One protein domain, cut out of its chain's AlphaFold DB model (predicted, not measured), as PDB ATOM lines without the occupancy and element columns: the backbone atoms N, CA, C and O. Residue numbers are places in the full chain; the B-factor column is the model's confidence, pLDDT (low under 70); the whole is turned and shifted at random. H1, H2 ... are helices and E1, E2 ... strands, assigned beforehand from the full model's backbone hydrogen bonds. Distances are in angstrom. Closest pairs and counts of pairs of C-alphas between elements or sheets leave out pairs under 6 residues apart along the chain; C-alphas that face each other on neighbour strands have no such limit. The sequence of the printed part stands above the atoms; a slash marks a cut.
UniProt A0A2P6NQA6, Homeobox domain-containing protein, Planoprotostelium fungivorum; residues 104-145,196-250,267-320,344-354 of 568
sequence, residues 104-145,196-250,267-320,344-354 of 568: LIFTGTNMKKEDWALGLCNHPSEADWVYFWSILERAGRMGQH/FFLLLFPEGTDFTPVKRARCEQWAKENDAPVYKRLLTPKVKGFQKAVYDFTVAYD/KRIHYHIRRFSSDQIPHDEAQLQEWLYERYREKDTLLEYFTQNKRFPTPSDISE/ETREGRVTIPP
ATOM      1  N   LEU A 104     -16.569  41.129  34.006       76.69
ATOM      2  CA  LEU A 104     -17.051  39.785  33.717       76.69
ATOM      3  C   LEU A 104     -17.885  39.285  34.876       76.69
ATOM      4  O   LEU A 104     -17.476  39.396  36.031       76.69
ATOM      5  N   ILE A 105     -19.037  38.721  34.547       79.81
ATOM      6  CA  ILE A 105     -19.973  38.167  35.515       79.81
ATOM      7  C   ILE A 105     -20.194  36.704  35.155       79.81
ATOM      8  O   ILE A 105     -20.659  36.388  34.062       79.81
ATOM      9  N   PHE A 106     -19.855  35.819  36.085       78.69
ATOM     10  CA  PHE A 106     -19.965  34.376  35.914       78.69
ATOM     11  C   PHE A 106     -21.165  33.829  36.682       78.69
ATOM     12  O   PHE A 106     -21.459  34.272  37.790       78.69
ATOM     13  N   THR A 107     -21.844  32.852  36.089       80.06
ATOM     14  CA  THR A 107     -22.899  32.053  36.726       80.06
ATOM     15  C   THR A 107     -22.730  30.583  36.337       80.06
ATOM     16  O   THR A 107     -22.204  30.289  35.263       80.06
ATOM     17  N   GLY A 108     -23.186  29.664  37.189       78.62
ATOM     18  CA  GLY A 108     -23.087  28.217  36.965       78.62
ATOM     19  C   GLY A 108     -21.820  27.587  37.559       78.62
ATOM     20  O   GLY A 108     -21.400  27.949  38.655       78.62
ATOM     21  N   THR A 109     -21.238  26.615  36.853       77.44
ATOM     22  CA  THR A 109     -20.101  25.800  37.316       77.44
ATOM     23  C   THR A 109     -18.750  26.399  36.930       77.44
ATOM     24  O   THR A 109     -18.598  26.920  35.827       77.44
ATOM     25  N   ASN A 110     -17.722  26.209  37.762       71.31
ATOM     26  CA  ASN A 110     -16.357  26.596  37.403       71.31
ATOM     27  C   ASN A 110     -15.686  25.602  36.448       71.31
ATOM     28  O   ASN A 110     -15.963  24.401  36.452       71.31
ATOM     29  N   MET A 111     -14.747  26.123  35.655       78.44
ATOM     30  CA  MET A 111     -13.861  25.304  34.839       78.44
ATOM     31  C   MET A 111     -12.774  24.656  35.692       78.44
ATOM     32  O   MET A 111     -12.120  25.320  36.491       78.44
ATOM     33  N   LYS A 112     -12.542  23.365  35.464       75.12
ATOM     34  CA  LYS A 112     -11.407  22.625  36.015       75.12
ATOM     35  C   LYS A 112     -10.207  22.767  35.087       75.12
ATOM     36  O   LYS A 112     -10.343  22.661  33.859       75.12
ATOM     37  N   LYS A 113      -9.032  22.986  35.669       73.31
ATOM     38  CA  LYS A 113      -7.785  23.138  34.917       73.31
ATOM     39  C   LYS A 113      -7.393  21.826  34.241       73.31
ATOM     40  O   LYS A 113      -6.945  21.851  33.105       73.31
ATOM     41  N   GLU A 114      -7.655  20.700  34.901       74.50
ATOM     42  CA  GLU A 114      -7.225  19.342  34.541       74.50
ATOM     43  C   GLU A 114      -8.061  18.711  33.417       74.50
ATOM     44  O   GLU A 114      -7.654  17.720  32.809       74.50
ATOM     45  N   ASP A 115      -9.243  19.263  33.127       74.62
ATOM     46  CA  ASP A 115     -10.167  18.653  32.177       74.62
ATOM     47  C   ASP A 115      -9.681  18.779  30.739       74.62
ATOM     48  O   ASP A 115      -9.424  19.874  30.245       74.62
ATOM     49  N   TRP A 116      -9.723  17.682  30.000       75.81
ATOM     50  CA  TRP A 116      -9.698  17.724  28.545       75.81
ATOM     51  C   TRP A 116     -11.072  18.103  28.049       75.81
ATOM     52  O   TRP A 116     -11.996  17.296  28.167       75.81
ATOM     53  N   ALA A 117     -11.214  19.312  27.517       75.88
ATOM     54  CA  ALA A 117     -12.548  19.815  27.288       75.88
ATOM     55  C   ALA A 117     -12.730  20.565  25.983       75.88
ATOM     56  O   ALA A 117     -11.840  21.240  25.460       75.88
ATOM     57  N   LEU A 118     -13.953  20.433  25.496       80.06
ATOM     58  CA  LEU A 118     -14.479  21.184  24.385       80.06
ATOM     59  C   LEU A 118     -15.419  22.257  24.928       80.06
ATOM     60  O   LEU A 118     -16.342  21.948  25.674       80.06
ATOM     61  N   GLY A 119     -15.195  23.511  24.560       84.94
ATOM     62  CA  GLY A 119     -16.123  24.595  24.844       84.94
ATOM     63  C   GLY A 119     -17.158  24.730  23.738       84.94
ATOM     64  O   GLY A 119     -16.778  24.938  22.590       84.94
ATOM     65  N   LEU A 120     -18.446  24.663  24.064       87.94
ATOM     66  CA  LEU A 120     -19.542  25.016  23.163       87.94
ATOM     67  C   LEU A 120     -20.094  26.377  23.570       87.94
ATOM     68  O   LEU A 120     -20.633  26.518  24.664       87.94
ATOM     69  N   CYS A 121     -19.969  27.376  22.705       91.12
ATOM     70  CA  CYS A 121     -20.452  28.725  22.985       91.12
ATOM     71  C   CYS A 121     -21.438  29.194  21.911       91.12
ATOM     72  O   CYS A 121     -21.273  28.877  20.727       91.12
ATOM     73  N   ASN A 122     -22.455  29.967  22.308       93.31
ATOM     74  CA  ASN A 122     -23.201  30.771  21.340       93.31
ATOM     75  C   ASN A 122     -22.299  31.870  20.762       93.31
ATOM     76  O   ASN A 122     -21.325  32.277  21.393       93.31
ATOM     77  N   HIS A 123     -22.612  32.343  19.557       90.12
ATOM     78  CA  HIS A 123     -21.750  33.254  18.807       90.12
ATOM     79  C   HIS A 123     -22.424  34.604  18.502       90.12
ATOM     80  O   HIS A 123     -22.720  34.911  17.343       90.12
ATOM     81  N   PRO A 124     -22.721  35.449  19.504       89.25
ATOM     82  CA  PRO A 124     -23.306  36.761  19.246       89.25
ATOM     83  C   PRO A 124     -22.381  37.699  18.458       89.25
ATOM     84  O   PRO A 124     -22.879  38.530  17.690       89.25
ATOM     85  N   SER A 125     -21.055  37.592  18.592       88.56
ATOM     86  CA  SER A 125     -20.097  38.519  17.984       88.56
ATOM     87  C   SER A 125     -18.806  37.865  17.481       88.56
ATOM     88  O   SER A 125     -18.242  36.960  18.079       88.56
ATOM     89  N   GLU A 126     -18.222  38.424  16.419       84.56
ATOM     90  CA  GLU A 126     -16.855  38.080  16.009       84.56
ATOM     91  C   GLU A 126     -15.784  38.327  17.089       84.56
ATOM     92  O   GLU A 126     -14.678  37.818  16.952       84.56
ATOM     93  N   ALA A 127     -16.081  39.103  18.136       85.88
ATOM     94  CA  ALA A 127     -15.181  39.387  19.250       85.88
ATOM     95  C   ALA A 127     -15.304  38.377  20.408       85.88
ATOM     96  O   ALA A 127     -14.525  38.459  21.353       85.88
ATOM     97  N   ASP A 128     -16.236  37.416  20.350       87.50
ATOM     98  CA  ASP A 128     -16.520  36.498  21.468       87.50
ATOM     99  C   ASP A 128     -15.270  35.745  21.952       87.50
ATOM    100  O   ASP A 128     -15.030  35.632  23.150       87.50
ATOM    101  N   TRP A 129     -14.420  35.281  21.028       82.75
ATOM    102  CA  TRP A 129     -13.180  34.563  21.354       82.75
ATOM    103  C   TRP A 129     -12.163  35.422  22.117       82.75
ATOM    104  O   TRP A 129     -11.413  34.886  22.928       82.75
ATOM    105  N   VAL A 130     -12.158  36.740  21.898       83.31
ATOM    106  CA  VAL A 130     -11.274  37.678  22.602       83.31
ATOM    107  C   VAL A 130     -11.696  37.806  24.064       83.31
ATOM    108  O   VAL A 130     -10.859  37.765  24.959       83.31
ATOM    109  N   TYR A 131     -13.000  37.921  24.322       85.38
ATOM    110  CA  TYR A 131     -13.532  37.976  25.688       85.38
ATOM    111  C   TYR A 131     -13.504  36.615  26.386       85.38
ATOM    112  O   TYR A 131     -13.537  36.543  27.612       85.38
ATOM    113  N   PHE A 132     -13.436  35.525  25.622       87.00
ATOM    114  CA  PHE A 132     -13.303  34.181  26.168       87.00
ATOM    115  C   PHE A 132     -11.937  33.948  26.837       87.00
ATOM    116  O   PHE A 132     -11.831  33.161  27.779       87.00
ATOM    117  N   TRP A 133     -10.892  34.669  26.417       84.06
ATOM    118  CA  TRP A 133      -9.571  34.630  27.056       84.06
ATOM    119  C   TRP A 133      -9.619  34.944  28.542       84.06
ATOM    120  O   TRP A 133      -8.941  34.292  29.328       84.06
ATOM    121  N   SER A 134     -10.489  35.860  28.951       81.81
ATOM    122  CA  SER A 134     -10.714  36.157  30.359       81.81
ATOM    123  C   SER A 134     -11.123  34.947  31.195       81.81
ATOM    124  O   SER A 134     -10.770  34.843  32.369       81.81
ATOM    125  N   ILE A 135     -11.887  34.033  30.597       82.81
ATOM    126  CA  ILE A 135     -12.321  32.797  31.250       82.81
ATOM    127  C   ILE A 135     -11.150  31.829  31.337       82.81
ATOM    128  O   ILE A 135     -10.900  31.249  32.391       82.81
ATOM    129  N   LEU A 136     -10.410  31.687  30.238       81.44
ATOM    130  CA  LEU A 136      -9.240  30.819  30.170       81.44
ATOM    131  C   LEU A 136      -8.154  31.245  31.154       81.44
ATOM    132  O   LEU A 136      -7.543  30.380  31.774       81.44
ATOM    133  N   GLU A 137      -7.951  32.548  31.338       80.69
ATOM    134  CA  GLU A 137      -7.030  33.086  32.336       80.69
ATOM    135  C   GLU A 137      -7.427  32.664  33.749       80.69
ATOM    136  O   GLU A 137      -6.624  32.092  34.480       80.69
ATOM    137  N   ARG A 138      -8.696  32.867  34.114       76.19
ATOM    138  CA  ARG A 138      -9.234  32.499  35.435       76.19
ATOM    139  C   ARG A 138      -9.253  30.994  35.661       76.19
ATOM    140  O   ARG A 138      -9.144  30.544  36.791       76.19
ATOM    141  N   ALA A 139      -9.368  30.212  34.594       76.88
ATOM    142  CA  ALA A 139      -9.237  28.764  34.657       76.88
ATOM    143  C   ALA A 139      -7.767  28.299  34.743       76.88
ATOM    144  O   ALA A 139      -7.519  27.109  34.937       76.88
ATOM    145  N   GLY A 140      -6.784  29.194  34.561       75.62
ATOM    146  CA  GLY A 140      -5.365  28.840  34.473       75.62
ATOM    147  C   GLY A 140      -5.025  28.028  33.219       75.62
ATOM    148  O   GLY A 140      -4.159  27.154  33.264       75.62
ATOM    149  N   ARG A 141      -5.748  28.272  32.116       76.12
ATOM    150  CA  ARG A 141      -5.722  27.496  30.860       76.12
ATOM    151  C   ARG A 141      -5.316  28.314  29.634       76.12
ATOM    152  O   ARG A 141      -5.383  27.808  28.513       76.12
ATOM    153  N   MET A 142      -4.895  29.564  29.812       77.62
ATOM    154  CA  MET A 142      -4.571  30.453  28.696       77.62
ATOM    155  C   MET A 142      -3.408  29.928  27.835       77.62
ATOM    156  O   MET A 142      -3.499  29.978  26.617       77.62
ATOM    157  N   GLY A 143      -2.353  29.329  28.387       74.19
ATOM    158  CA  GLY A 143      -1.289  28.736  27.552       74.19
ATOM    159  C   GLY A 143      -1.732  27.533  26.692       74.19
ATOM    160  O   GLY A 143      -1.174  27.275  25.625       74.19
ATOM    161  N   GLN A 144      -2.760  26.805  27.137       73.88
ATOM    162  CA  GLN A 144      -3.138  25.482  26.615       73.88
ATOM    163  C   GLN A 144      -4.305  25.507  25.618       73.88
ATOM    164  O   GLN A 144      -4.633  24.481  25.018       73.88
ATOM    165  N   HIS A 145      -4.961  26.655  25.439       79.94
ATOM    166  CA  HIS A 145      -6.077  26.761  24.506       79.94
ATOM    167  C   HIS A 145      -5.593  26.815  23.053       79.94
ATOM    168  O   HIS A 145      -4.551  27.399  22.748       79.94
ATOM    169  N   PHE A 196      -5.799  19.833  27.104       74.56
ATOM    170  CA  PHE A 196      -6.128  20.679  25.951       74.56
ATOM    171  C   PHE A 196      -7.522  21.318  26.084       74.56
ATOM    172  O   PHE A 196      -8.452  20.672  26.577       74.56
ATOM    173  N   PHE A 197      -7.682  22.564  25.613       78.88
ATOM    174  CA  PHE A 197      -8.986  23.233  25.496       78.88
ATOM    175  C   PHE A 197      -9.237  23.737  24.071       78.88
ATOM    176  O   PHE A 197      -8.439  24.508  23.531       78.88
ATOM    177  N   LEU A 198     -10.381  23.363  23.495       80.69
ATOM    178  CA  LEU A 198     -10.823  23.832  22.180       80.69
ATOM    179  C   LEU A 198     -12.182  24.518  22.286       80.69
ATOM    180  O   LEU A 198     -13.151  23.899  22.709       80.69
ATOM    181  N   LEU A 199     -12.259  25.777  21.863       82.44
ATOM    182  CA  LEU A 199     -13.516  26.518  21.775       82.44
ATOM    183  C   LEU A 199     -14.161  26.320  20.400       82.44
ATOM    184  O   LEU A 199     -13.519  26.555  19.373       82.44
ATOM    185  N   LEU A 200     -15.440  25.954  20.384       82.06
ATOM    186  CA  LEU A 200     -16.274  25.862  19.196       82.06
ATOM    187  C   LEU A 200     -17.505  26.760  19.308       82.06
ATOM    188  O   LEU A 200     -18.111  26.918  20.368       82.06
ATOM    189  N   PHE A 201     -17.916  27.254  18.146       85.88
ATOM    190  CA  PHE A 201     -19.164  27.975  17.939       85.88
ATOM    191  C   PHE A 201     -20.035  27.177  16.960       85.88
ATOM    192  O   PHE A 201     -19.914  27.378  15.745       85.88
ATOM    193  N   PRO A 202     -20.880  26.243  17.438       85.12
ATOM    194  CA  PRO A 202     -21.690  25.373  16.577       85.12
ATOM    195  C   PRO A 202     -22.600  26.102  15.576       85.12
ATOM    196  O   PRO A 202     -22.939  25.536  14.538       85.12
ATOM    197  N   GLU A 203     -22.945  27.368  15.828       83.81
ATOM    198  CA  GLU A 203     -23.665  28.241  14.882       83.81
ATOM    199  C   GLU A 203     -22.894  28.439  13.559       83.81
ATOM    200  O   GLU A 203     -23.473  28.640  12.489       83.81
ATOM    201  N   GLY A 204     -21.559  28.367  13.606       75.88
ATOM    202  CA  GLY A 204     -20.660  28.485  12.454       75.88
ATOM    203  C   GLY A 204     -20.559  29.892  11.847       75.88
ATOM    204  O   GLY A 204     -19.801  30.103  10.899       75.88
ATOM    205  N   THR A 205     -21.317  30.852  12.368       80.81
ATOM    206  CA  THR A 205     -21.247  32.277  12.046       80.81
ATOM    207  C   THR A 205     -21.828  33.074  13.203       80.81
ATOM    208  O   THR A 205     -22.656  32.572  13.949       80.81
ATOM    209  N   ASP A 206     -21.413  34.331  13.312       82.81
ATOM    210  CA  ASP A 206     -21.957  35.272  14.275       82.81
ATOM    211  C   ASP A 206     -23.432  35.614  13.995       82.81
ATOM    212  O   ASP A 206     -23.856  35.702  12.832       82.81
ATOM    213  N   PHE A 207     -24.189  35.865  15.061       87.00
ATOM    214  CA  PHE A 207     -25.616  36.170  15.005       87.00
ATOM    215  C   PHE A 207     -25.901  37.537  14.361       87.00
ATOM    216  O   PHE A 207     -25.324  38.564  14.737       87.00
ATOM    217  N   THR A 208     -26.831  37.569  13.404       86.44
ATOM    218  CA  THR A 208     -27.460  38.800  12.895       86.44
ATOM    219  C   THR A 208     -28.927  38.525  12.543       86.44
ATOM    220  O   THR A 208     -29.237  37.393  12.161       86.44
ATOM    221  N   PRO A 209     -29.832  39.524  12.579       86.94
ATOM    222  CA  PRO A 209     -31.245  39.317  12.237       86.94
ATOM    223  C   PRO A 209     -31.456  38.710  10.840       86.94
ATOM    224  O   PRO A 209     -32.277  37.814  10.660       86.94
ATOM    225  N   VAL A 210     -30.649  39.129   9.858       88.31
ATOM    226  CA  VAL A 210     -30.684  38.596   8.484       88.31
ATOM    227  C   VAL A 210     -30.264  37.124   8.443       88.31
ATOM    228  O   VAL A 210     -30.910  36.306   7.785       88.31
ATOM    229  N   LYS A 211     -29.188  36.760   9.155       89.19
ATOM    230  CA  LYS A 211     -28.729  35.366   9.233       89.19
ATOM    231  C   LYS A 211     -29.730  34.498   9.991       89.19
ATOM    232  O   LYS A 211     -29.958  33.369   9.572       89.19
ATOM    233  N   ARG A 212     -30.370  35.042  11.033       91.06
ATOM    234  CA  ARG A 212     -31.446  34.384  11.782       91.06
ATOM    235  C   ARG A 212     -32.622  34.045  10.877       91.06
ATOM    236  O   ARG A 212     -33.014  32.890  10.834       91.06
ATOM    237  N   ALA A 213     -33.122  35.006  10.099       89.44
ATOM    238  CA  ALA A 213     -34.236  34.779   9.177       89.44
ATOM    239  C   ALA A 213     -33.925  33.677   8.145       89.44
ATOM    240  O   ALA A 213     -34.758  32.817   7.873       89.44
ATOM    241  N   ARG A 214     -32.696  33.656   7.615       88.88
ATOM    242  CA  ARG A 214     -32.245  32.595   6.700       88.88
ATOM    243  C   ARG A 214     -32.118  31.238   7.398       88.88
ATOM    244  O   ARG A 214     -32.460  30.216   6.814       88.88
ATOM    245  N   CYS A 215     -31.598  31.229   8.624       89.62
ATOM    246  CA  CYS A 215     -31.474  30.022   9.435       89.62
ATOM    247  C   CYS A 215     -32.849  29.444   9.777       89.62
ATOM    248  O   CYS A 215     -33.036  28.240   9.693       89.62
ATOM    249  N   GLU A 216     -33.817  30.306  10.092       91.75
ATOM    250  CA  GLU A 216     -35.202  29.936  10.365       91.75
ATOM    251  C   GLU A 216     -35.871  29.284   9.145       91.75
ATOM    252  O   GLU A 216     -36.549  28.272   9.298       91.75
ATOM    253  N   GLN A 217     -35.650  29.813   7.936       90.88
ATOM    254  CA  GLN A 217     -36.137  29.185   6.700       90.88
ATOM    255  C   GLN A 217     -35.546  27.786   6.510       90.88
ATOM    256  O   GLN A 217     -36.288  26.822   6.348       90.88
ATOM    257  N   TRP A 218     -34.219  27.664   6.609       91.81
ATOM    258  CA  TRP A 218     -33.540  26.375   6.489       91.81
ATOM    259  C   TRP A 218     -34.009  25.372   7.552       91.81
ATOM    260  O   TRP A 218     -34.243  24.211   7.236       91.81
ATOM    261  N   ALA A 219     -34.182  25.820   8.798       90.44
ATOM    262  CA  ALA A 219     -34.623  24.973   9.898       90.44
ATOM    263  C   ALA A 219     -36.037  24.421   9.654       90.44
ATOM    264  O   ALA A 219     -36.245  23.223   9.802       90.44
ATOM    265  N   LYS A 220     -36.972  25.249   9.163       91.62
ATOM    266  CA  LYS A 220     -38.323  24.802   8.775       91.62
ATOM    267  C   LYS A 220     -38.308  23.793   7.623       91.62
ATOM    268  O   LYS A 220     -39.098  22.860   7.627       91.62
ATOM    269  N   GLU A 221     -37.417  23.966   6.648       92.56
ATOM    270  CA  GLU A 221     -37.277  23.046   5.507       92.56
ATOM    271  C   GLU A 221     -36.644  21.696   5.883       92.56
ATOM    272  O   GLU A 221     -36.856  20.710   5.182       92.56
ATOM    273  N   ASN A 222     -35.843  21.650   6.952       88.00
ATOM    274  CA  ASN A 222     -35.062  20.473   7.357       88.00
ATOM    275  C   ASN A 222     -35.544  19.867   8.686       88.00
ATOM    276  O   ASN A 222     -34.810  19.083   9.282       88.00
ATOM    277  N   ASP A 223     -36.739  20.254   9.148       88.12
ATOM    278  CA  ASP A 223     -37.336  19.823  10.423       88.12
ATOM    279  C   ASP A 223     -36.395  20.008  11.631       88.12
ATOM    280  O   ASP A 223     -36.306  19.186  12.541       88.12
ATOM    281  N   ALA A 224     -35.628  21.101  11.618       89.19
ATOM    282  CA  ALA A 224     -34.706  21.451  12.687       89.19
ATOM    283  C   ALA A 224     -35.311  22.527  13.608       89.19
ATOM    284  O   ALA A 224     -36.116  23.354  13.168       89.19
ATOM    285  N   PRO A 225     -34.892  22.594  14.884       91.56
ATOM    286  CA  PRO A 225     -35.409  23.590  15.810       91.56
ATOM    287  C   PRO A 225     -35.073  25.026  15.395       91.56
ATOM    288  O   PRO A 225     -33.958  25.336  14.953       91.56
ATOM    289  N   VAL A 226     -36.045  25.914  15.602       92.50
ATOM    290  CA  VAL A 226     -35.921  27.361  15.405       92.50
ATOM    291  C   VAL A 226     -35.743  28.034  16.763       92.50
ATOM    292  O   VAL A 226     -36.537  27.817  17.674       92.50
ATOM    293  N   TYR A 227     -34.736  28.899  16.867       92.56
ATOM    294  CA  TYR A 227     -34.424  29.662  18.078       92.56
ATOM    295  C   TYR A 227     -34.695  31.159  17.866       92.56
ATOM    296  O   TYR A 227     -34.610  31.681  16.745       92.56
ATOM    297  N   LYS A 228     -35.027  31.881  18.940       89.62
ATOM    298  CA  LYS A 228     -35.347  33.315  18.873       89.62
ATOM    299  C   LYS A 228     -34.096  34.188  18.818       89.62
ATOM    300  O   LYS A 228     -34.081  35.184  18.096       89.62
ATOM    301  N   ARG A 229     -33.049  33.824  19.557       88.44
ATOM    302  CA  ARG A 229     -31.820  34.611  19.771       88.44
ATOM    303  C   ARG A 229     -30.547  33.895  19.336       88.44
ATOM    304  O   ARG A 229     -29.460  34.434  19.524       88.44
ATOM    305  N   LEU A 230     -30.678  32.712  18.740       92.44
ATOM    306  CA  LEU A 230     -29.569  31.868  18.300       92.44
ATOM    307  C   LEU A 230     -29.779  31.369  16.871       92.44
ATOM    308  O   LEU A 230     -30.894  31.378  16.344       92.44
ATOM    309  N   LEU A 231     -28.696  30.926  16.239       90.81
ATOM    310  CA  LEU A 231     -28.754  30.128  15.018       90.81
ATOM    311  C   LEU A 231     -28.766  28.634  15.364       90.81
ATOM    312  O   LEU A 231     -28.223  28.209  16.382       90.81
ATOM    313  N   THR A 232     -29.370  27.824  14.497       89.56
ATOM    314  CA  THR A 232     -29.417  26.371  14.670       89.56
ATOM    315  C   THR A 232     -27.997  25.790  14.620       89.56
ATOM    316  O   THR A 232     -27.264  26.049  13.656       89.56
ATOM    317  N   PRO A 233     -27.574  25.021  15.640       88.38
ATOM    318  CA  PRO A 233     -26.204  24.541  15.733       88.38
ATOM    319  C   PRO A 233     -25.930  23.390  14.761       88.38
ATOM    320  O   PRO A 233     -26.823  22.627  14.386       88.38
ATOM    321  N   LYS A 234     -24.663  23.238  14.371       81.56
ATOM    322  CA  LYS A 234     -24.182  22.146  13.517       81.56
ATOM    323  C   LYS A 234     -23.472  21.091  14.359       81.56
ATOM    324  O   LYS A 234     -22.590  21.412  15.144       81.56
ATOM    325  N   VAL A 235     -23.815  19.826  14.124       67.94
ATOM    326  CA  VAL A 235     -23.461  18.691  15.001       67.94
ATOM    327  C   VAL A 235     -22.066  18.114  14.727       67.94
ATOM    328  O   VAL A 235     -21.532  17.318  15.492       67.94
ATOM    329  N   LYS A 236     -21.420  18.496  13.623       61.03
ATOM    330  CA  LYS A 236     -20.163  17.854  13.223       61.03
ATOM    331  C   LYS A 236     -19.022  18.179  14.199       61.03
ATOM    332  O   LYS A 236     -18.574  19.319  14.248       61.03
ATOM    333  N   GLY A 237     -18.485  17.144  14.857       52.75
ATOM    334  CA  GLY A 237     -17.127  17.150  15.414       52.75
ATOM    335  C   GLY A 237     -16.960  17.263  16.937       52.75
ATOM    336  O   GLY A 237     -15.974  17.867  17.352       52.75
ATOM    337  N   PHE A 238     -17.841  16.695  17.777       57.78
ATOM    338  CA  PHE A 238     -17.672  16.762  19.242       57.78
ATOM    339  C   PHE A 238     -18.101  15.497  19.996       57.78
ATOM    340  O   PHE A 238     -19.148  14.960  19.678       57.78
ATOM    341  N   GLN A 239     -17.318  15.040  20.993       50.22
ATOM    342  CA  GLN A 239     -17.681  13.895  21.863       50.22
ATOM    343  C   GLN A 239     -17.035  13.858  23.289       50.22
ATOM    344  O   GLN A 239     -17.323  12.930  24.037       50.22
ATOM    345  N   LYS A 240     -16.112  14.768  23.684       55.28
ATOM    346  CA  LYS A 240     -15.454  14.766  25.034       55.28
ATOM    347  C   LYS A 240     -16.156  15.718  25.994       55.28
ATOM    348  O   LYS A 240     -16.922  16.539  25.517       55.28
ATOM    349  N   ALA A 241     -15.836  15.646  27.298       56.41
ATOM    350  CA  ALA A 241     -16.346  16.543  28.342       56.41
ATOM    351  C   ALA A 241     -16.531  17.975  27.819       56.41
ATOM    352  O   ALA A 241     -15.587  18.617  27.343       56.41
ATOM    353  N   VAL A 242     -17.779  18.431  27.856       78.12
ATOM    354  CA  VAL A 242     -18.189  19.690  27.247       78.12
ATOM    355  C   VAL A 242     -18.360  20.720  28.346       78.12
ATOM    356  O   VAL A 242     -19.136  20.525  29.280       78.12
ATOM    357  N   TYR A 243     -17.674  21.846  28.191       86.75
ATOM    358  CA  TYR A 243     -18.104  23.073  28.835       86.75
ATOM    359  C   TYR A 243     -19.082  23.784  27.919       86.75
ATOM    360  O   TYR A 243     -18.752  24.154  26.794       86.75
ATOM    361  N   ASP A 244     -20.294  23.966  28.407       90.06
ATOM    362  CA  ASP A 244     -21.342  24.688  27.723       90.06
ATOM    363  C   ASP A 244     -21.375  26.135  28.226       90.06
ATOM    364  O   ASP A 244     -21.621  26.386  29.404       90.06
ATOM    365  N   PHE A 245     -21.111  27.082  27.330       92.12
ATOM    366  CA  PHE A 245     -21.020  28.511  27.616       92.12
ATOM    367  C   PHE A 245     -22.167  29.270  26.966       92.12
ATOM    368  O   PHE A 245     -22.397  29.159  25.759       92.12
ATOM    369  N   THR A 246     -22.862  30.088  27.743       93.50
ATOM    370  CA  THR A 246     -23.801  31.081  27.219       93.50
ATOM    371  C   THR A 246     -23.244  32.462  27.504       93.50
ATOM    372  O   THR A 246     -23.134  32.844  28.668       93.50
ATOM    373  N   VAL A 247     -22.884  33.204  26.462       93.25
ATOM    374  CA  VAL A 247     -22.403  34.580  26.566       93.25
ATOM    375  C   VAL A 247     -23.507  35.567  26.212       93.25
ATOM    376  O   VAL A 247     -24.228  35.393  25.225       93.25
ATOM    377  N   ALA A 248     -23.625  36.616  27.021       91.44
ATOM    378  CA  ALA A 248     -24.501  37.747  26.767       91.44
ATOM    379  C   ALA A 248     -23.800  39.065  27.110       91.44
ATOM    380  O   ALA A 248     -23.025  39.161  28.064       91.44
ATOM    381  N   TYR A 249     -24.106  40.093  26.325       89.94
ATOM    382  CA  TYR A 249     -23.602  41.443  26.519       89.94
ATOM    383  C   TYR A 249     -24.716  42.312  27.091       89.94
ATOM    384  O   TYR A 249     -25.842  42.293  26.601       89.94
ATOM    385  N   ASP A 250     -24.406  43.061  28.146       81.69
ATOM    386  CA  ASP A 250     -25.369  43.960  28.791       81.69
ATOM    387  C   ASP A 250     -25.754  45.143  27.880       81.69
ATOM    388  O   ASP A 250     -26.894  45.623  27.890       81.69
ATOM    389  N   LYS A 267     -19.748  47.148  28.827       78.38
ATOM    390  CA  LYS A 267     -19.349  47.394  30.225       78.38
ATOM    391  C   LYS A 267     -19.402  46.124  31.068       78.38
ATOM    392  O   LYS A 267     -18.577  45.953  31.958       78.38
ATOM    393  N   ARG A 268     -20.379  45.257  30.796       81.88
ATOM    394  CA  ARG A 268     -20.582  43.983  31.484       81.88
ATOM    395  C   ARG A 268     -20.771  42.869  30.464       81.88
ATOM    396  O   ARG A 268     -21.579  42.989  29.539       81.88
ATOM    397  N   ILE A 269     -20.013  41.798  30.651       86.31
ATOM    398  CA  ILE A 269     -20.066  40.577  29.853       86.31
ATOM    399  C   ILE A 269     -20.443  39.447  30.796       86.31
ATOM    400  O   ILE A 269     -19.753  39.198  31.785       86.31
ATOM    401  N   HIS A 270     -21.549  38.778  30.504       87.19
ATOM    402  CA  HIS A 270     -22.061  37.705  31.334       87.19
ATOM    403  C   HIS A 270     -21.783  36.365  30.673       87.19
ATOM    404  O   HIS A 270     -22.076  36.184  29.492       87.19
ATOM    405  N   TYR A 271     -21.273  35.424  31.460       88.44
ATOM    406  CA  TYR A 271     -21.108  34.033  31.074       88.44
ATOM    407  C   TYR A 271     -21.903  33.133  32.017       88.44
ATOM    408  O   TYR A 271     -21.776  33.213  33.241       88.44
ATOM    409  N   HIS A 272     -22.714  32.257  31.438       88.06
ATOM    410  CA  HIS A 272     -23.279  31.107  32.126       88.06
ATOM    411  C   HIS A 272     -22.513  29.861  31.695       88.06
ATOM    412  O   HIS A 272     -22.400  29.606  30.497       88.06
ATOM    413  N   ILE A 273     -21.958  29.125  32.653       87.69
ATOM    414  CA  ILE A 273     -21.078  27.986  32.398       87.69
ATOM    415  C   ILE A 273     -21.706  26.734  32.992       87.69
ATOM    416  O   ILE A 273     -22.084  26.715  34.162       87.69
ATOM    417  N   ARG A 274     -21.772  25.666  32.202       88.19
ATOM    418  CA  ARG A 274     -22.169  24.335  32.666       88.19
ATOM    419  C   ARG A 274     -21.139  23.318  32.222       88.19
ATOM    420  O   ARG A 274     -20.582  23.434  31.133       88.19
ATOM    421  N   ARG A 275     -20.881  22.317  33.054       86.31
ATOM    422  CA  ARG A 275     -19.941  21.241  32.753       86.31
ATOM    423  C   ARG A 275     -20.701  19.934  32.597       86.31
ATOM    424  O   ARG A 275     -21.344  19.492  33.540       86.31
ATOM    425  N   PHE A 276     -20.539  19.293  31.447       85.00
ATOM    426  CA  PHE A 276     -21.035  17.947  31.190       85.00
ATOM    427  C   PHE A 276     -19.866  16.968  31.172       85.00
ATOM    428  O   PHE A 276     -18.894  17.153  30.431       85.00
ATOM    429  N   SER A 277     -19.932  15.939  32.013       82.19
ATOM    430  CA  SER A 277     -18.976  14.835  31.963       82.19
ATOM    431  C   SER A 277     -19.220  13.968  30.727       82.19
ATOM    432  O   SER A 277     -20.265  14.040  30.083       82.19
ATOM    433  N   SER A 278     -18.217  13.177  30.342       78.06
ATOM    434  CA  SER A 278     -18.272  12.398  29.097       78.06
ATOM    435  C   SER A 278     -19.408  11.371  29.076       78.06
ATOM    436  O   SER A 278     -19.885  11.039  28.001       78.06
ATOM    437  N   ASP A 279     -19.822  10.878  30.240       81.69
ATOM    438  CA  ASP A 279     -20.935   9.944  30.443       81.69
ATOM    439  C   ASP A 279     -22.315  10.586  30.217       81.69
ATOM    440  O   ASP A 279     -23.273   9.888  29.905       81.69
ATOM    441  N   GLN A 280     -22.414  11.915  30.309       82.62
ATOM    442  CA  GLN A 280     -23.655  12.666  30.080       82.62
ATOM    443  C   GLN A 280     -23.861  13.053  28.605       82.62
ATOM    444  O   GLN A 280     -24.859  13.696  28.269       82.62
ATOM    445  N   ILE A 281     -22.903  12.725  27.732       83.25
ATOM    446  CA  ILE A 281     -22.901  13.113  26.320       83.25
ATOM    447  C   ILE A 281     -23.161  11.865  25.469       83.25
ATOM    448  O   ILE A 281     -22.360  10.929  25.515       83.25
ATOM    449  N   PRO A 282     -24.234  11.838  24.658       84.88
ATOM    450  CA  PRO A 282     -24.511  10.705  23.787       84.88
ATOM    451  C   PRO A 282     -23.394  10.458  22.767       84.88
ATOM    452  O   PRO A 282     -22.787  11.388  22.240       84.88
ATOM    453  N   HIS A 283     -23.136   9.190  22.456       78.12
ATOM    454  CA  HIS A 283     -22.136   8.807  21.452       78.12
ATOM    455  C   HIS A 283     -22.731   8.623  20.054       78.12
ATOM    456  O   HIS A 283     -22.029   8.801  19.058       78.12
ATOM    457  N   ASP A 284     -24.020   8.291  19.986       84.00
ATOM    458  CA  ASP A 284     -24.760   8.168  18.735       84.00
ATOM    459  C   ASP A 284     -24.976   9.541  18.081       84.00
ATOM    460  O   ASP A 284     -25.322  10.509  18.753       84.00
ATOM    461  N   GLU A 285     -24.782   9.631  16.761       80.25
ATOM    462  CA  GLU A 285     -24.797  10.902  16.023       80.25
ATOM    463  C   GLU A 285     -26.176  11.586  16.070       80.25
ATOM    464  O   GLU A 285     -26.243  12.811  16.197       80.25
ATOM    465  N   ALA A 286     -27.268  10.815  16.033       84.44
ATOM    466  CA  ALA A 286     -28.622  11.362  16.097       84.44
ATOM    467  C   ALA A 286     -28.979  11.819  17.520       84.44
ATOM    468  O   ALA A 286     -29.504  12.916  17.707       84.44
ATOM    469  N   GLN A 287     -28.631  11.030  18.539       87.25
ATOM    470  CA  GLN A 287     -28.841  11.431  19.936       87.25
ATOM    471  C   GLN A 287     -27.976  12.632  20.328       87.25
ATOM    472  O   GLN A 287     -28.419  13.505  21.071       87.25
ATOM    473  N   LEU A 288     -26.751  12.706  19.810       85.12
ATOM    474  CA  LEU A 288     -25.844  13.827  20.019       85.12
ATOM    475  C   LEU A 288     -26.372  15.110  19.365       85.12
ATOM    476  O   LEU A 288     -26.251  16.193  19.943       85.12
ATOM    477  N   GLN A 289     -26.970  14.990  18.176       86.69
ATOM    478  CA  GLN A 289     -27.671  16.092  17.522       86.69
ATOM    479  C   GLN A 289     -28.798  16.625  18.403       86.69
ATOM    480  O   GLN A 289     -28.844  17.828  18.664       86.69
ATOM    481  N   GLU A 290     -29.666  15.740  18.888       90.81
ATOM    482  CA  GLU A 290     -30.796  16.143  19.723       90.81
ATOM    483  C   GLU A 290     -30.330  16.736  21.057       90.81
ATOM    484  O   GLU A 290     -30.824  17.772  21.496       90.81
ATOM    485  N   TRP A 291     -29.293  16.153  21.660       90.50
ATOM    486  CA  TRP A 291     -28.660  16.696  22.858       90.50
ATOM    487  C   TRP A 291     -28.145  18.122  22.632       90.50
ATOM    488  O   TRP A 291     -28.362  18.992  23.475       90.50
ATOM    489  N   LEU A 292     -27.505  18.394  21.489       90.19
ATOM    490  CA  LEU A 292     -27.022  19.734  21.143       90.19
ATOM    491  C   LEU A 292     -28.169  20.718  20.914       90.19
ATOM    492  O   LEU A 292     -28.074  21.873  21.332       90.19
ATOM    493  N   TYR A 293     -29.244  20.272  20.265       92.44
ATOM    494  CA  TYR A 293     -30.455  21.068  20.098       92.44
ATOM    495  C   TYR A 293     -31.075  21.439  21.440       92.44
ATOM    496  O   TYR A 293     -31.414  22.602  21.654       92.44
ATOM    497  N   GLU A 294     -31.115  20.504  22.384       93.00
ATOM    498  CA  GLU A 294     -31.625  20.789  23.718       93.00
ATOM    499  C   GLU A 294     -30.755  21.801  24.470       93.00
ATOM    500  O   GLU A 294     -31.269  22.773  25.026       93.00
ATOM    501  N   ARG A 295     -29.421  21.680  24.390       93.12
ATOM    502  CA  ARG A 295     -28.524  22.703  24.956       93.12
ATOM    503  C   ARG A 295     -28.792  24.080  24.354       93.12
ATOM    504  O   ARG A 295     -28.777  25.073  25.074       93.12
ATOM    505  N   TYR A 296     -29.063  24.160  23.052       93.62
ATOM    506  CA  TYR A 296     -29.386  25.425  22.395       93.62
ATOM    507  C   TYR A 296     -30.781  25.960  22.753       93.62
ATOM    508  O   TYR A 296     -30.932  27.178  22.848       93.62
ATOM    509  N   ARG A 297     -31.772  25.105  23.043       93.44
ATOM    510  CA  ARG A 297     -33.082  25.538  23.576       93.44
ATOM    511  C   ARG A 297     -32.938  26.189  24.949       93.44
ATOM    512  O   ARG A 297     -33.480  27.269  25.195       93.44
ATOM    513  N   GLU A 298     -32.146  25.577  25.820       92.56
ATOM    514  CA  GLU A 298     -31.839  26.125  27.143       92.56
ATOM    515  C   GLU A 298     -31.084  27.461  27.033       92.56
ATOM    516  O   GLU A 298     -31.437  28.427  27.710       92.56
ATOM    517  N   LYS A 299     -30.090  27.562  26.135       94.19
ATOM    518  CA  LYS A 299     -29.384  28.827  25.856       94.19
ATOM    519  C   LYS A 299     -30.331  29.924  25.384       94.19
ATOM    520  O   LYS A 299     -30.221  31.054  25.852       94.19
ATOM    521  N   ASP A 300     -31.247  29.609  24.469       93.31
ATOM    522  CA  ASP A 300     -32.219  30.574  23.947       93.31
ATOM    523  C   ASP A 300     -33.107  31.116  25.075       93.31
ATOM    524  O   ASP A 300     -33.315  32.324  25.186       93.31
ATOM    525  N   THR A 301     -33.525  30.231  25.986       92.19
ATOM    526  CA  THR A 301     -34.294  30.584  27.189       92.19
ATOM    527  C   THR A 301     -33.491  31.479  28.140       92.19
ATOM    528  O   THR A 301     -33.997  32.503  28.604       92.19
ATOM    529  N   LEU A 302     -32.216  31.156  28.386       90.44
ATOM    530  CA  LEU A 302     -31.316  31.982  29.201       90.44
ATOM    531  C   LEU A 302     -31.112  33.378  28.602       90.44
ATOM    532  O   LEU A 302     -31.096  34.367  29.334       90.44
ATOM    533  N   LEU A 303     -30.963  33.477  27.280       91.94
ATOM    534  CA  LEU A 303     -30.800  34.753  26.579       91.94
ATOM    535  C   LEU A 303     -32.094  35.579  26.571       91.94
ATOM    536  O   LEU A 303     -32.043  36.813  26.632       91.94
ATOM    537  N   GLU A 304     -33.253  34.924  26.527       90.19
ATOM    538  CA  GLU A 304     -34.547  35.588  26.680       90.19
ATOM    539  C   GLU A 304     -34.700  36.174  28.088       90.19
ATOM    540  O   GLU A 304     -34.970  37.369  28.224       90.19
ATOM    541  N   TYR A 305     -34.405  35.385  29.126       88.56
ATOM    542  CA  TYR A 305     -34.372  35.872  30.508       88.56
ATOM    543  C   TYR A 305     -33.389  37.040  30.668       88.56
ATOM    544  O   TYR A 305     -33.724  38.070  31.262       88.56
ATOM    545  N   PHE A 306     -32.190  36.918  30.091       88.94
ATOM    546  CA  PHE A 306     -31.164  37.957  30.143       88.94
ATOM    547  C   PHE A 306     -31.643  39.273  29.527       88.94
ATOM    548  O   PHE A 306     -31.318  40.348  30.027       88.94
ATOM    549  N   THR A 307     -32.445  39.216  28.465       87.38
ATOM    550  CA  THR A 307     -32.934  40.427  27.794       87.38
ATOM    551  C   THR A 307     -33.812  41.275  28.709       87.38
ATOM    552  O   THR A 307     -33.765  42.502  28.634       87.38
ATOM    553  N   GLN A 308     -34.569  40.632  29.597       86.81
ATOM    554  CA  GLN A 308     -35.476  41.299  30.531       86.81
ATOM    555  C   GLN A 308     -34.764  41.709  31.827       86.81
ATOM    556  O   GLN A 308     -35.030  42.778  32.366       86.81
ATOM    557  N   ASN A 309     -33.823  40.887  32.300       85.56
ATOM    558  CA  ASN A 309     -33.230  41.030  33.634       85.56
ATOM    559  C   ASN A 309     -31.801  41.594  33.633       85.56
ATOM    560  O   ASN A 309     -31.278  41.933  34.693       85.56
ATOM    561  N   LYS A 310     -31.144  41.661  32.466       86.88
ATOM    562  CA  LYS A 310     -29.730  42.055  32.294       86.88
ATOM    563  C   LYS A 310     -28.754  41.268  33.182       86.88
ATOM    564  O   LYS A 310     -27.696  41.747  33.581       86.88
ATOM    565  N   ARG A 311     -29.132  40.029  33.496       84.31
ATOM    566  CA  ARG A 311     -28.355  39.027  34.233       84.31
ATOM    567  C   ARG A 311     -28.891  37.638  33.900       84.31
ATOM    568  O   ARG A 311     -30.042  37.508  33.492       84.31
ATOM    569  N   PHE A 312     -28.070  36.613  34.091       84.94
ATOM    570  CA  PHE A 312     -28.542  35.230  34.081       84.94
ATOM    571  C   PHE A 312     -29.218  34.881  35.421       84.94
ATOM    572  O   PHE A 312     -28.925  35.543  36.428       84.94
ATOM    573  N   PRO A 313     -30.130  33.892  35.438       80.56
ATOM    574  CA  PRO A 313     -30.792  33.459  36.665       80.56
ATOM    575  C   PRO A 313     -29.785  32.860  37.658       80.56
ATOM    576  O   PRO A 313     -28.821  32.196  37.266       80.56
ATOM    577  N   THR A 314     -30.005  33.108  38.946       70.19
ATOM    578  CA  THR A 314     -29.272  32.513  40.073       70.19
ATOM    579  C   THR A 314     -30.112  31.418  40.734       70.19
ATOM    580  O   THR A 314     -31.315  31.366  40.499       70.19
ATOM    581  N   PRO A 315     -29.534  30.546  41.584       62.50
ATOM    582  CA  PRO A 315     -30.290  29.488  42.266       62.50
ATOM    583  C   PRO A 315     -31.521  29.987  43.029       62.50
ATOM    584  O   PRO A 315     -32.529  29.305  43.073       62.50
ATOM    585  N   SER A 316     -31.472  31.211  43.560       59.41
ATOM    586  CA  SER A 316     -32.606  31.876  44.215       59.41
ATOM    587  C   SER A 316     -33.783  32.207  43.286       59.41
ATOM    588  O   SER A 316     -34.871  32.491  43.770       59.41
ATOM    589  N   ASP A 317     -33.561  32.239  41.971       61.72
ATOM    590  CA  ASP A 317     -34.588  32.508  40.959       61.72
ATOM    591  C   ASP A 317     -35.248  31.207  40.447       61.72
ATOM    592  O   ASP A 317     -36.164  31.273  39.627       61.72
ATOM    593  N   ILE A 318     -34.771  30.030  40.882       54.72
ATOM    594  CA  ILE A 318     -35.164  28.703  40.382       54.72
ATOM    595  C   ILE A 318     -35.755  27.898  41.555       54.72
ATOM    596  O   ILE A 318     -35.139  27.816  42.614       54.72
ATOM    597  N   SER A 319     -36.946  27.308  41.399       41.59
ATOM    598  CA  SER A 319     -37.551  26.429  42.417       41.59
ATOM    599  C   SER A 319     -36.669  25.198  42.702       41.59
ATOM    600  O   SER A 319     -36.032  24.690  41.782       41.59
ATOM    601  N   GLU A 320     -36.671  24.722  43.954       37.16
ATOM    602  CA  GLU A 320     -35.684  23.871  44.669       37.16
ATOM    603  C   GLU A 320     -35.098  22.594  44.002       37.16
ATOM    604  O   GLU A 320     -34.178  21.998  44.565       37.16
ATOM    605  N   GLU A 344     -15.392  39.208  48.141       28.25
ATOM    606  CA  GLU A 344     -16.394  38.195  48.451       28.25
ATOM    607  C   GLU A 344     -17.736  38.897  48.728       28.25
ATOM    608  O   GLU A 344     -17.794  39.829  49.531       28.25
ATOM    609  N   THR A 345     -18.830  38.489  48.075       30.83
ATOM    610  CA  THR A 345     -20.178  38.855  48.543       30.83
ATOM    611  C   THR A 345     -21.016  37.605  48.762       30.83
ATOM    612  O   THR A 345     -20.929  36.633  48.013       30.83
ATOM    613  N   ARG A 346     -21.834  37.654  49.817       28.94
ATOM    614  CA  ARG A 346     -22.594  36.554  50.439       28.94
ATOM    615  C   ARG A 346     -23.645  35.870  49.535       28.94
ATOM    616  O   ARG A 346     -24.339  34.982  50.006       28.94
ATOM    617  N   GLU A 347     -23.757  36.255  48.259       33.47
ATOM    618  CA  GLU A 347     -24.802  35.820  47.308       33.47
ATOM    619  C   GLU A 347     -24.255  35.111  46.047       33.47
ATOM    620  O   GLU A 347     -24.937  35.033  45.027       33.47
ATOM    621  N   GLY A 348     -23.008  34.625  46.049       33.97
ATOM    622  CA  GLY A 348     -22.431  33.949  44.872       33.97
ATOM    623  C   GLY A 348     -22.152  34.879  43.678       33.97
ATOM    624  O   GLY A 348     -21.875  34.410  42.575       33.97
ATOM    625  N   ARG A 349     -22.196  36.202  43.885       37.72
ATOM    626  CA  ARG A 349     -21.785  37.215  42.905       37.72
ATOM    627  C   ARG A 349     -20.303  37.531  43.080       37.72
ATOM    628  O   ARG A 349     -19.901  38.100  44.094       37.72
ATOM    629  N   VAL A 350     -19.502  37.224  42.063       36.50
ATOM    630  CA  VAL A 350     -18.109  37.680  41.972       36.50
ATOM    631  C   VAL A 350     -18.067  38.907  41.065       36.50
ATOM    632  O   VAL A 350     -17.959  38.798  39.848       36.50
ATOM    633  N   THR A 351     -18.181  40.095  41.656       34.12
ATOM    634  CA  THR A 351     -17.801  41.353  40.998       34.12
ATOM    635  C   THR A 351     -16.348  41.643  41.325       34.12
ATOM    636  O   THR A 351     -16.002  41.898  42.475       34.12
ATOM    637  N   ILE A 352     -15.490  41.615  40.312       39.31
ATOM    638  CA  ILE A 352     -14.090  42.001  40.465       39.31
ATOM    639  C   ILE A 352     -14.051  43.525  40.397       39.31
ATOM    640  O   ILE A 352     -14.453  44.079  39.366       39.31
ATOM    641  N   PRO A 353     -13.610  44.224  41.456       28.30
ATOM    642  CA  PRO A 353     -13.490  45.665  41.378       28.30
ATOM    643  C   PRO A 353     -12.472  46.005  40.279       28.30
ATOM    644  O   PRO A 353     -11.413  45.367  40.197       28.30
ATOM    645  N   PRO A 354     -12.756  46.989  39.406       35.19
ATOM    646  CA  PRO A 354     -11.689  47.589  38.629       35.19
ATOM    647  C   PRO A 354     -10.674  48.094  39.655       35.19
ATOM    648  O   PRO A 354     -11.035  48.828  40.574       35.19
TER     649      PRO A 354
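This is residues 104 to 145, 196 to 250, 267 to 320 and 344 to 354 of the 568 residues of the protein "Homeobox domain-containing protein" of Planoprotostelium fungivorum (UniProt A0A2P6NQA6). A strongly twisted five-stranded sheet has the long helix H3 over one face and the shorter H1 on the other, where the sheet curls round H1: three layers, with helices on both faces of a sheet. H2 lies off the sheet, the element centre farthest from the mean of the C-alphas. The 162 printed residues hold three named helices and five strands, E1 E2 H1 E3 H2 E4 E5 H3; the mixed sheet's order is E1 E5 E4 E2 E3. The class is mixed, with under half of the residues in named elements; the whole is compact, with a radius of gyration of 15.9 A and spans of 50 by 36 by 35 A.

Edge strand E1, residues 104 to 108, is parallel to E5, residues 268 to 276; N 105 and O 269 are 2.9 A apart. E2, residues 117 to 121, is parallel to edge strand E3, residues 197 to 200, with N 119 and O 198 at 2.8 A, and to E4, residues 242 to 249, with N 243 and O 118 at 2.8 A. E4 and E5 are antiparallel, with N 244 and O 274 at 2.8 A. H1, residues 128 to 138, is on the sheet. H2, residues 209 to 221, is not on it; E3, H2 and E4 form a split strand-helix-strand unit, two strands running the same way with E2 between them, its crossover right-handed. H3, residues 285 to 309, is on the opposite face from H1 and touches E4, the closest C-alphas being those of Thr 246 and Lys 299, 6.2 A apart. Every O i to N i+4 pair is within hydrogen-bond range in H2, 4 of 7 in H1 and 20 of 21 in H3.

C-alpha 104 of E1 is at (-17.051, 39.785, 33.717). E4 is 22.4 A long, E5 26.0 A and H3 35.9 A, ending with C-alpha 309 at (-33.230, 41.030, 33.634).

The farthest C-alphas, of Glu 221 and Glu 344, are 50.1 A apart. Residues 146 to 195, 251 to 266 and 321 to 343 are not printed, with gaps of 6.3 A, 7.1 A and 24.3 A. The link from H2 to E4 is long. The pLDDT is under 70 at residues 235 to 241, 315 to 320 and 344 to 354.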